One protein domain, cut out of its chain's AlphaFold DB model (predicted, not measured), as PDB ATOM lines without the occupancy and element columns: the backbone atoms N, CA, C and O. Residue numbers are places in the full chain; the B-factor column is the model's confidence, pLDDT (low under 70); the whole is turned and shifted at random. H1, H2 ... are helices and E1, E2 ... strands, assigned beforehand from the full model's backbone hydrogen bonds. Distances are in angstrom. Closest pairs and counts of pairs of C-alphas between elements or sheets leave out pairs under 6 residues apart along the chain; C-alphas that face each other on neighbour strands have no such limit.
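What this domain is: This is residues 148 to 231 of the 807 residues of the protein "Guanylate cyclase" of Ramazzottius varieornatus (UniProt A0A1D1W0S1). Look first for one long helix, H3, running through the middle of a loose model; a pair of helices, H1 and H2, sits toward its first end, and the short helix H4 meets it near its last end, where the two make a corner. Beside the later half of H3 lies a small two-stranded hairpin, E1 and E2. The printed part has 84 residues, with four named helices and two named strands in the order H1 H2 H3 H4 E1 E2; the sheet, E1 - E2, is antiparallel, and the class is mostly helix. The whole is loose, with a radius of gyration of the C-alphas of 15.3 A, and spans 40 by 29 by 18 A.

How they stand to each other: Begin with the hairpin of E1, residues 212 to 215, and E2, residues 220 to 223, antiparallel at 159 degrees between their directions. Across it you will find N 214 and O 221 at 2.8 A and N 212 and O 223 at 3.1 A, within hydrogen-bond range. Residues 222 to 223 of E2 also form a short antiparallel pairing with residues 229 to 230. Next find H3, residues 174 to 191: its closest C-alpha to E1 is that of Thr 185, 6.5 A from that of Tyr 214, while H3 and E2 are near each other, with 7 pairs of C-alphas within 10 A. With residues 186 to 190 alone, H3 touches H4, residues 202 to 209; their closest C-alphas, Ala 189 and Leu 209, are 5.9 A apart, and their lines are about perpendicular at 78 degrees. H1, residues 148 to 162, is near H3, with 6 pairs of C-alphas within 10 A. H1 only just touches H2, residues 168 to 171, with 3 pairs of C-alphas within 8 A; the closest are Phe 151 and Met 171, 6.6 A apart. H2 and H3 meet only through their link. H1 and H2 are both apart from H4, E1 and E2. In H1, H3 and H4 every O i to N i+4 pair is within hydrogen-bond range; H2 is too short for such a pair.

Where its parts are: Find C-alpha 174 at (98.569, 76.788, 58.714); from there H3 runs 25.4 A to C-alpha 191 at (119.393, 62.424, 61.411). H1 begins at C-alpha 148 at (110.041, 81.241, 49.337) and is 20.8 A long. H2 is 5.0 A long, H4 10.2 A, E1 10.0 A and E2 10.3 A, which ends at C-alpha 223 at (108.199, 69.260, 71.125).

The domain as a whole: The C-alphas farthest apart, Thr 167 and Ser 199, are 42.3 A apart. The printed part has no cut. No link is long; H3 to H4, with 10 residues, is short, and the others are tight. The mean pLDDT of the printed part is 85.2, and no printed residue is under 70.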
ATOM      1  N   ALA A 148     110.667  81.221  50.664       79.88
ATOM      2  CA  ALA A 148     110.041  81.241  49.337       79.88
ATOM      3  C   ALA A 148     110.304  79.955  48.537       79.88
ATOM      4  O   ALA A 148     109.386  79.393  47.944       79.88
ATOM      5  N   PHE A 149     111.530  79.422  48.623       85.06
ATOM      6  CA  PHE A 149     111.925  78.193  47.933       85.06
ATOM      7  C   PHE A 149     111.047  76.983  48.296       85.06
ATOM      8  O   PHE A 149     110.839  76.105  47.457       85.06
ATOM      9  N   VAL A 150     110.521  76.922  49.528       84.12
ATOM     10  CA  VAL A 150     109.642  75.830  49.962       84.12
ATOM     11  C   VAL A 150     108.295  75.932  49.262       84.12
ATOM     12  O   VAL A 150     107.784  74.937  48.749       84.12
ATOM     13  N   PHE A 151     107.728  77.134  49.212       83.00
ATOM     14  CA  PHE A 151     106.447  77.375  48.555       83.00
ATOM     15  C   PHE A 151     106.554  77.164  47.036       83.00
ATOM     16  O   PHE A 151     105.714  76.469  46.464       83.00
ATOM     17  N   ASP A 152     107.648  77.608  46.411       85.69
ATOM     18  CA  ASP A 152     107.941  77.347  44.995       85.69
ATOM     19  C   ASP A 152     108.068  75.844  44.698       85.69
ATOM     20  O   ASP A 152     107.542  75.339  43.697       85.69
ATOM     21  N   ALA A 153     108.730  75.096  45.589       86.12
ATOM     22  CA  ALA A 153     108.848  73.647  45.474       86.12
ATOM     23  C   ALA A 153     107.486  72.950  45.614       86.12
ATOM     24  O   ALA A 153     107.184  72.037  44.840       86.12
ATOM     25  N   ILE A 154     106.636  73.394  46.548       86.56
ATOM     26  CA  ILE A 154     105.270  72.876  46.720       86.56
ATOM     27  C   ILE A 154     104.436  73.136  45.458       86.56
ATOM     28  O   ILE A 154     103.794  72.207  44.958       86.56
ATOM     29  N   ALA A 155     104.482  74.353  44.908       86.50
ATOM     30  CA  ALA A 155     103.772  74.711  43.681       86.50
ATOM     31  C   ALA A 155     104.231  73.854  42.488       86.50
ATOM     32  O   ALA A 155     103.410  73.246  41.795       86.50
ATOM     33  N   THR A 156     105.548  73.723  42.307       90.06
ATOM     34  CA  THR A 156     106.148  72.921  41.230       90.06
ATOM     35  C   THR A 156     105.774  71.444  41.355       90.06
ATOM     36  O   THR A 156     105.394  70.799  40.373       90.06
ATOM     37  N   GLN A 157     105.834  70.884  42.566       89.62
ATOM     38  CA  GLN A 157     105.513  69.479  42.800       89.62
ATOM     39  C   GLN A 157     104.018  69.187  42.630       89.62
ATOM     40  O   GLN A 157     103.648  68.131  42.111       89.62
ATOM     41  N   SER A 158     103.154  70.123  43.036       89.25
ATOM     42  CA  SER A 158     101.706  70.010  42.843       89.25
ATOM     43  C   SER A 158     101.350  69.955  41.357       89.25
ATOM     44  O   SER A 158     100.614  69.065  40.916       89.25
ATOM     45  N   GLN A 159     101.972  70.828  40.561       91.38
ATOM     46  CA  GLN A 159     101.768  70.864  39.119       91.38
ATOM     47  C   GLN A 159     102.316  69.606  38.429       91.38
ATOM     48  O   GLN A 159     101.632  69.006  37.607       91.38
ATOM     49  N   THR A 160     103.531  69.175  38.768       94.12
ATOM     50  CA  THR A 160     104.192  68.049  38.081       94.12
ATOM     51  C   THR A 160     103.595  66.685  38.423       94.12
ATOM     52  O   THR A 160     103.480  65.840  37.539       94.12
ATOM     53  N   ARG A 161     103.209  66.444  39.683       93.12
ATOM     54  CA  ARG A 161     102.702  65.129  40.123       93.12
ATOM     55  C   ARG A 161     101.190  64.989  40.054       93.12
ATOM     56  O   ARG A 161     100.704  63.878  39.862       93.12
ATOM     57  N   TYR A 162     100.462  66.085  40.242       92.06
ATOM     58  CA  TYR A 162      99.003  66.060  40.385       92.06
ATOM     59  C   TYR A 162      98.281  66.939  39.364       92.06
ATOM     60  O   TYR A 162      97.055  67.005  39.396       92.06
ATOM     61  N   ASN A 163      99.015  67.603  38.463       91.50
ATOM     62  CA  ASN A 163      98.468  68.534  37.475       91.50
ATOM     63  C   ASN A 163      97.554  69.603  38.104       91.50
ATOM     64  O   ASN A 163      96.530  69.973  37.527       91.50
ATOM     65  N   LYS A 164      97.902  70.068  39.315       89.75
ATOM     66  CA  LYS A 164      97.146  71.078  40.059       89.75
ATOM     67  C   LYS A 164      97.992  72.328  40.275       89.75
ATOM     68  O   LYS A 164      99.041  72.271  40.908       89.75
ATOM     69  N   THR A 165      97.473  73.463  39.821       88.19
ATOM     70  CA  THR A 165      98.007  74.783  40.163       88.19
ATOM     71  C   THR A 165      97.346  75.245  41.456       88.19
ATOM     72  O   THR A 165      96.119  75.319  41.531       88.19
ATOM     73  N   LEU A 166      98.144  75.490  42.492       83.25
ATOM     74  CA  LEU A 166      97.645  75.967  43.780       83.25
ATOM     75  C   LEU A 166      97.470  77.483  43.743       83.25
ATOM     76  O   LEU A 166      98.304  78.199  43.191       83.25
ATOM     77  N   THR A 167      96.393  77.964  44.355       81.56
ATOM     78  CA  THR A 167      96.258  79.388  44.693       81.56
ATOM     79  C   THR A 167      97.198  79.759  45.844       81.56
ATOM     80  O   THR A 167      97.614  78.887  46.611       81.56
ATOM     81  N   GLU A 168      97.523  81.046  46.004       73.00
ATOM     82  CA  GLU A 168      98.382  81.500  47.111       73.00
ATOM     83  C   GLU A 168      97.821  81.103  48.488       73.00
ATOM     84  O   GLU A 168      98.582  80.677  49.352       73.00
ATOM     85  N   ASP A 169      96.499  81.133  48.679       70.56
ATOM     86  CA  ASP A 169      95.842  80.705  49.927       70.56
ATOM     87  C   ASP A 169      95.898  79.192  50.174       70.56
ATOM     88  O   ASP A 169      95.979  78.718  51.311       70.56
ATOM     89  N   GLU A 170      95.848  78.395  49.105       76.75
ATOM     90  CA  GLU A 170      96.026  76.948  49.216       76.75
ATOM     91  C   GLU A 170      97.477  76.583  49.539       76.75
ATOM     92  O   GLU A 170      97.716  75.552  50.169       76.75
ATOM     93  N   MET A 171      98.426  77.422  49.121       75.69
ATOM     94  CA  MET A 171      99.859  77.219  49.311       75.69
ATOM     95  C   MET A 171     100.347  77.725  50.676       75.69
ATOM     96  O   MET A 171     101.117  77.036  51.346       75.69
ATOM     97  N   ILE A 172      99.880  78.896  51.112       74.56
ATOM     98  CA  ILE A 172     100.290  79.556  52.354       74.56
ATOM     99  C   ILE A 172      99.145  79.449  53.361       74.56
ATOM    100  O   ILE A 172      98.368  80.378  53.553       74.56
ATOM    101  N   ASN A 173      99.039  78.300  54.029       74.06
ATOM    102  CA  ASN A 173      98.111  78.118  55.145       74.06
ATOM    103  C   ASN A 173      98.727  77.315  56.296       74.06
ATOM    104  O   ASN A 173      99.708  76.587  56.125       74.06
ATOM    105  N   ASP A 174      98.107  77.429  57.475       75.06
ATOM    106  CA  ASP A 174      98.569  76.788  58.714       75.06
ATOM    107  C   ASP A 174      98.739  75.269  58.560       75.06
ATOM    108  O   ASP A 174      99.652  74.689  59.144       75.06
ATOM    109  N   VAL A 175      97.887  74.616  57.764       78.06
ATOM    110  CA  VAL A 175      97.903  73.157  57.580       78.06
ATOM    111  C   VAL A 175      99.113  72.720  56.763       78.06
ATOM    112  O   VAL A 175      99.825  71.806  57.176       78.06
ATOM    113  N   VAL A 176      99.372  73.381  55.633       79.81
ATOM    114  CA  VAL A 176     100.512  73.093  54.752       79.81
ATOM    115  C   VAL A 176     101.824  73.362  55.481       79.81
ATOM    116  O   VAL A 176     102.706  72.502  55.486       79.81
ATOM    117  N   ILE A 177     101.917  74.498  56.178       79.44
ATOM    118  CA  ILE A 177     103.090  74.860  56.980       79.44
ATOM    119  C   ILE A 177     103.321  73.819  58.083       79.44
ATOM    120  O   ILE A 177     104.428  73.298  58.220       79.44
ATOM    121  N   CYS A 178     102.277  73.443  58.832       81.00
ATOM    122  CA  CYS A 178     102.401  72.424  59.876       81.00
ATOM    123  C   CYS A 178     102.794  71.047  59.325       81.00
ATOM    124  O   CYS A 178     103.578  70.352  59.969       81.00
ATOM    125  N   ALA A 179     102.272  70.648  58.161       85.81
ATOM    126  CA  ALA A 179     102.588  69.364  57.539       85.81
ATOM    127  C   ALA A 179     104.046  69.303  57.062       85.81
ATOM    128  O   ALA A 179     104.738  68.327  57.354       85.81
ATOM    129  N   TYR A 180     104.525  70.357  56.392       86.44
ATOM    130  CA  TYR A 180     105.926  70.469  55.976       86.44
ATOM    131  C   TYR A 180     106.859  70.384  57.191       86.44
ATOM    132  O   TYR A 180     107.733  69.522  57.257       86.44
ATOM    133  N   GLN A 181     106.580  71.197  58.213       85.19
ATOM    134  CA  GLN A 181     107.372  71.244  59.441       85.19
ATOM    135  C   GLN A 181     107.363  69.920  60.210       85.19
ATOM    136  O   GLN A 181     108.368  69.561  60.821       85.19
ATOM    137  N   ALA A 182     106.256  69.170  60.198       88.88
ATOM    138  CA  ALA A 182     106.188  67.863  60.848       88.88
ATOM    139  C   ALA A 182     107.134  66.846  60.188       88.88
ATOM    140  O   ALA A 182     107.835  66.113  60.890       88.88
ATOM    141  N   ILE A 183     107.189  66.831  58.852       90.62
ATOM    142  CA  ILE A 183     108.106  65.969  58.094       90.62
ATOM    143  C   ILE A 183     109.552  66.397  58.337       90.62
ATOM    144  O   ILE A 183     110.406  65.561  58.621       90.62
ATOM    145  N   GLU A 184     109.828  67.694  58.284       89.62
ATOM    146  CA  GLU A 184     111.166  68.231  58.520       89.62
ATOM    147  C   GLU A 184     111.673  67.911  59.937       89.62
ATOM    148  O   GLU A 184     112.791  67.425  60.120       89.62
ATOM    149  N   THR A 185     110.807  68.064  60.943       90.81
ATOM    150  CA  THR A 185     111.096  67.689  62.336       90.81
ATOM    151  C   THR A 185     111.448  66.207  62.449       90.81
ATOM    152  O   THR A 185     112.414  65.851  63.127       90.81
ATOM    153  N   LEU A 186     110.694  65.339  61.766       89.62
ATOM    154  CA  LEU A 186     110.960  63.902  61.717       89.62
ATOM    155  C   LEU A 186     112.333  63.608  61.094       89.62
ATOM    156  O   LEU A 186     113.099  62.824  61.653       89.62
ATOM    157  N   VAL A 187     112.665  64.264  59.981       89.94
ATOM    158  CA  VAL A 187     113.959  64.107  59.298       89.94
ATOM    159  C   VAL A 187     115.110  64.536  60.206       89.94
ATOM    160  O   VAL A 187     116.067  63.781  60.379       89.94
ATOM    161  N   ILE A 188     115.009  65.701  60.850       91.00
ATOM    162  CA  ILE A 188     116.042  66.193  61.771       91.00
ATOM    163  C   ILE A 188     116.176  65.265  62.985       91.00
ATOM    164  O   ILE A 188     117.294  64.976  63.416       91.00
ATOM    165  N   ALA A 189     115.063  64.775  63.538       89.44
ATOM    166  CA  ALA A 189     115.075  63.841  64.661       89.44
ATOM    167  C   ALA A 189     115.779  62.523  64.303       89.44
ATOM    168  O   ALA A 189     116.611  62.050  65.080       89.44
ATOM    169  N   LEU A 190     115.498  61.965  63.122       87.62
ATOM    170  CA  LEU A 190     116.146  60.749  62.628       87.62
ATOM    171  C   LEU A 190     117.629  60.973  62.319       87.62
ATOM    172  O   LEU A 190     118.448  60.143  62.696       87.62
ATOM    173  N   ASN A 191     117.995  62.108  61.719       86.88
ATOM    174  CA  ASN A 191     119.393  62.424  61.411       86.88
ATOM    175  C   ASN A 191     120.242  62.637  62.680       86.88
ATOM    176  O   ASN A 191     121.420  62.296  62.720       86.88
ATOM    177  N   ARG A 192     119.643  63.174  63.752       85.62
ATOM    178  CA  ARG A 192     120.297  63.315  65.067       85.62
ATOM    179  C   ARG A 192     120.369  61.997  65.853       85.62
ATOM    180  O   ARG A 192     121.030  61.957  66.891       85.62
ATOM    181  N   SER A 193     119.669  60.947  65.419       81.94
ATOM    182  CA  SER A 193     119.668  59.648  66.091       81.94
ATOM    183  C   SER A 193     120.981  58.907  65.852       81.94
ATOM    184  O   SER A 193     121.399  58.716  64.717       81.94
ATOM    185  N   THR A 194     121.595  58.408  66.921       78.62
ATOM    186  CA  THR A 194     122.724  57.466  66.845       78.62
ATOM    187  C   THR A 194     122.269  56.005  66.754       78.62
ATOM    188  O   THR A 194     123.098  55.104  66.644       78.62
ATOM    189  N   VAL A 195     120.956  55.757  66.818       81.69
ATOM    190  CA  VAL A 195     120.355  54.420  66.773       81.69
ATOM    191  C   VAL A 195     120.113  54.013  65.313       81.69
ATOM    192  O   VAL A 195     119.438  54.764  64.603       81.69
ATOM    193  N   PRO A 196     120.598  52.837  64.865       81.81
ATOM    194  CA  PRO A 196     120.300  52.305  63.537       81.81
ATOM    195  C   PRO A 196     118.790  52.173  63.306       81.81
ATOM    196  O   PRO A 196     118.080  51.664  64.177       81.81
ATOM    197  N   LEU A 197     118.316  52.566  62.117       79.56
ATOM    198  CA  LEU A 197     116.895  52.528  61.725       79.56
ATOM    199  C   LEU A 197     116.229  51.166  61.995       79.56
ATOM    200  O   LEU A 197     115.087  51.117  62.437       79.56
ATOM    201  N   GLU A 198     116.964  50.072  61.807       81.62
ATOM    202  CA  GLU A 198     116.499  48.689  62.006       81.62
ATOM    203  C   GLU A 198     116.191  48.339  63.473       81.62
ATOM    204  O   GLU A 198     115.430  47.416  63.751       81.62
ATOM    205  N   SER A 199     116.758  49.088  64.423       78.25
ATOM    206  CA  SER A 199     116.586  48.881  65.872       78.25
ATOM    207  C   SER A 199     115.649  49.906  66.524       78.25
ATOM    208  O   SER A 199     115.498  49.953  67.749       78.25
ATOM    209  N   LEU A 200     115.009  50.744  65.709       83.56
ATOM    210  CA  LEU A 200     114.260  51.906  66.155       83.56
ATOM    211  C   LEU A 200     112.803  51.517  66.457       83.56
ATOM    212  O   LEU A 200     111.973  51.370  65.566       83.56
ATOM    213  N   ASN A 201     112.487  51.328  67.740       85.75
ATOM    214  CA  ASN A 201     111.118  51.077  68.201       85.75
ATOM    215  C   ASN A 201     110.423  52.379  68.647       85.75
ATOM    216  O   ASN A 201     111.077  53.395  68.893       85.75
ATOM    217  N   GLY A 202     109.093  52.354  68.794       85.31
ATOM    218  CA  GLY A 202     108.302  53.549  69.128       85.31
ATOM    219  C   GLY A 202     108.711  54.237  70.439       85.31
ATOM    220  O   GLY A 202     108.660  55.462  70.537       85.31
ATOM    221  N   ARG A 203     109.198  53.476  71.427       86.38
ATOM    222  CA  ARG A 203     109.681  54.028  72.702       86.38
ATOM    223  C   ARG A 203     111.013  54.756  72.522       86.38
ATOM    224  O   ARG A 203     111.150  55.892  72.967       86.38
ATOM    225  N   THR A 204     111.970  54.145  71.832       85.56
ATOM    226  CA  THR A 204     113.254  54.781  71.508       85.56
ATOM    227  C   THR A 204     113.039  56.022  70.644       85.56
ATOM    228  O   THR A 204     113.631  57.066  70.908       85.56
ATOM    229  N   PHE A 205     112.123  55.952  69.675       86.88
ATOM    230  CA  PHE A 205     111.760  57.090  68.837       86.88
ATOM    231  C   PHE A 205     111.164  58.250  69.647       86.88
ATOM    232  O   PHE A 205     111.573  59.393  69.461       86.88
ATOM    233  N   SER A 206     110.272  57.965  70.605       89.06
ATOM    234  CA  SER A 206     109.704  59.000  71.482       89.06
ATOM    235  C   SER A 206     110.781  59.747  72.282       89.06
ATOM    236  O   SER A 206     110.741  60.967  72.363       89.06
ATOM    237  N   TYR A 207     111.818  59.054  72.765       86.94
ATOM    238  CA  TYR A 207     112.946  59.685  73.464       86.94
ATOM    239  C   TYR A 207     113.828  60.541  72.539       86.94
ATOM    240  O   TYR A 207     114.419  61.542  72.951       86.94
ATOM    241  N   ILE A 208     113.933  60.155  71.265       88.38
ATOM    242  CA  ILE A 208     114.655  60.938  70.260       88.38
ATOM    243  C   ILE A 208     113.881  62.218  69.921       88.38
ATOM    244  O   ILE A 208     114.525  63.253  69.739       88.38
ATOM    245  N   LEU A 209     112.548  62.145  69.864       89.44
ATOM    246  CA  LEU A 209     111.670  63.217  69.396       89.44
ATOM    247  C   LEU A 209     111.245  64.215  70.492       89.44
ATOM    248  O   LEU A 209     111.127  65.408  70.227       89.44
ATOM    249  N   TRP A 210     110.958  63.740  71.704       92.19
ATOM    250  CA  TRP A 210     110.308  64.537  72.748       92.19
ATOM    251  C   TRP A 210     111.287  65.390  73.554       92.19
ATOM    252  O   TRP A 210     112.480  65.098  73.644       92.19
ATOM    253  N   ASN A 211     110.744  66.435  74.181       90.69
ATOM    254  CA  ASN A 211     111.457  67.397  75.022       90.69
ATOM    255  C   ASN A 211     112.678  68.050  74.341       90.69
ATOM    256  O   ASN A 211     113.744  68.200  74.946       90.69
ATOM    257  N   LYS A 212     112.538  68.426  73.065       89.19
ATOM    258  CA  LYS A 212     113.611  69.025  72.258       89.19
ATOM    259  C   LYS A 212     113.108  70.157  71.381       89.19
ATOM    260  O   LYS A 212     111.957  70.176  70.946       89.19
ATOM    261  N   THR A 213     114.021  71.077  71.094       89.12
ATOM    262  CA  THR A 213     113.812  72.166  70.142       89.12
ATOM    263  C   THR A 213     114.415  71.789  68.791       89.12
ATOM    264  O   THR A 213     115.535  71.266  68.701       89.12
ATOM    265  N   TYR A 214     113.655  72.056  67.738       88.38
ATOM    266  CA  TYR A 214     114.028  71.829  66.351       88.38
ATOM    267  C   TYR A 214     114.077  73.171  65.650       88.38
ATOM    268  O   TYR A 214     113.117  73.932  65.724       88.38
ATOM    269  N   ASP A 215     115.207  73.456  65.018       86.44
ATOM    270  CA  ASP A 215     115.361  74.633  64.178       86.44
ATOM    271  C   ASP A 215     115.061  74.202  62.745       86.44
ATOM    272  O   ASP A 215     115.757  73.329  62.226       86.44
ATOM    273  N   LEU A 216     113.954  74.703  62.200       85.38
ATOM    274  CA  LEU A 216     113.424  74.327  60.891       85.38
ATOM    275  C   LEU A 216     113.617  75.485  59.905       85.38
ATOM    276  O   LEU A 216     113.676  76.639  60.332       85.38
ATOM    277  N   ASP A 217     113.588  75.192  58.605       81.00
ATOM    278  CA  ASP A 217     113.729  76.148  57.497       81.00
ATOM    279  C   ASP A 217     112.802  77.370  57.642       81.00
ATOM    280  O   ASP A 217     113.144  78.496  57.277       81.00
ATOM    281  N   MET A 218     111.599  77.141  58.173       78.12
ATOM    282  CA  MET A 218     110.564  78.162  58.335       78.12
ATOM    283  C   MET A 218     110.573  78.844  59.708       78.12
ATOM    284  O   MET A 218     110.312  80.044  59.794       78.12
ATOM    285  N   MET A 219     110.781  78.080  60.785       78.88
ATOM    286  CA  MET A 219     110.759  78.568  62.169       78.88
ATOM    287  C   MET A 219     111.235  77.493  63.148       78.88
ATOM    288  O   MET A 219     111.029  76.303  62.918       78.88
ATOM    289  N   SER A 220     111.729  77.886  64.318       82.06
ATOM    290  CA  SER A 220     112.015  76.918  65.378       82.06
ATOM    291  C   SER A 220     110.733  76.455  66.096       82.06
ATOM    292  O   SER A 220     109.820  77.247  66.352       82.06
ATOM    293  N   ILE A 221     110.660  75.171  66.458       85.31
ATOM    294  CA  ILE A 221     109.549  74.580  67.221       85.31
ATOM    295  C   ILE A 221     110.061  73.798  68.432       85.31
ATOM    296  O   ILE A 221     111.163  73.252  68.413       85.31
ATOM    297  N   TYR A 222     109.236  73.686  69.471       89.38
ATOM    298  CA  TYR A 222     109.504  72.828  70.623       89.38
ATOM    299  C   TYR A 222     108.513  71.662  70.652       89.38
ATOM    300  O   TYR A 222     107.304  71.862  70.515       89.38
ATOM    301  N   VAL A 223     109.017  70.442  70.833       91.12
ATOM    302  CA  VAL A 223     108.199  69.260  71.125       91.12
ATOM    303  C   VAL A 223     108.334  68.977  72.612       91.12
ATOM    304  O   VAL A 223     109.443  68.757  73.097       91.12
ATOM    305  N   ASP A 224     107.219  69.012  73.338       89.44
ATOM    306  CA  ASP A 224     107.227  68.839  74.786       89.44
ATOM    307  C   ASP A 224     107.451  67.381  75.216       89.44
ATOM    308  O   ASP A 224     107.613  66.465  74.408       89.44
ATOM    309  N   GLU A 225     107.487  67.173  76.529       89.50
ATOM    310  CA  GLU A 225     107.649  65.870  77.179       89.50
ATOM    311  C   GLU A 225     106.539  64.852  76.870       89.50
ATOM    312  O   GLU A 225     106.733  63.658  77.078       89.50
ATOM    313  N   THR A 226     105.396  65.307  76.348       89.56
ATOM    314  CA  THR A 226     104.261  64.462  75.944       89.56
ATOM    315  C   THR A 226     104.216  64.208  74.438       89.56
ATOM    316  O   THR A 226     103.304  63.544  73.946       89.56
ATOM    317  N   GLY A 227     105.181  64.749  73.689       86.19
ATOM    318  CA  GLY A 227     105.199  64.685  72.235       86.19
ATOM    319  C   GLY A 227     104.296  65.698  71.545       86.19
ATOM    320  O   GLY A 227     104.113  65.615  70.331       86.19
ATOM    321  N   MET A 228     103.738  66.662  72.280       86.88
ATOM    322  CA  MET A 228     102.955  67.734  71.683       86.88
ATOM    323  C   MET A 228     103.861  68.863  71.207       86.88
ATOM    324  O   MET A 228     104.724  69.355  71.935       86.88
ATOM    325  N   ARG A 229     103.599  69.347  69.994       85.00
ATOM    326  CA  ARG A 229     104.214  70.573  69.491       85.00
ATOM    327  C   ARG A 229     103.705  71.781  70.282       85.00
ATOM    328  O   ARG A 229     102.498  71.981  70.423       85.00
ATOM    329  N   LYS A 230     104.630  72.617  70.743       84.25
ATOM    330  CA  LYS A 230     104.368  73.924  71.345       84.25
ATOM    331  C   LYS A 230     105.080  74.990  70.516       84.25
ATOM    332  O   LYS A 230     106.285  74.909  70.287       84.25
ATOM    333  N   GLY A 231     104.311  75.957  70.029       79.31
ATOM    334  CA  GLY A 231     104.823  77.104  69.288       79.31
ATOM    335  C   GLY A 231     104.885  78.341  70.168       79.31
ATOM    336  O   GLY A 231     104.065  78.501  71.078       79.31
TER     337      GLY A 231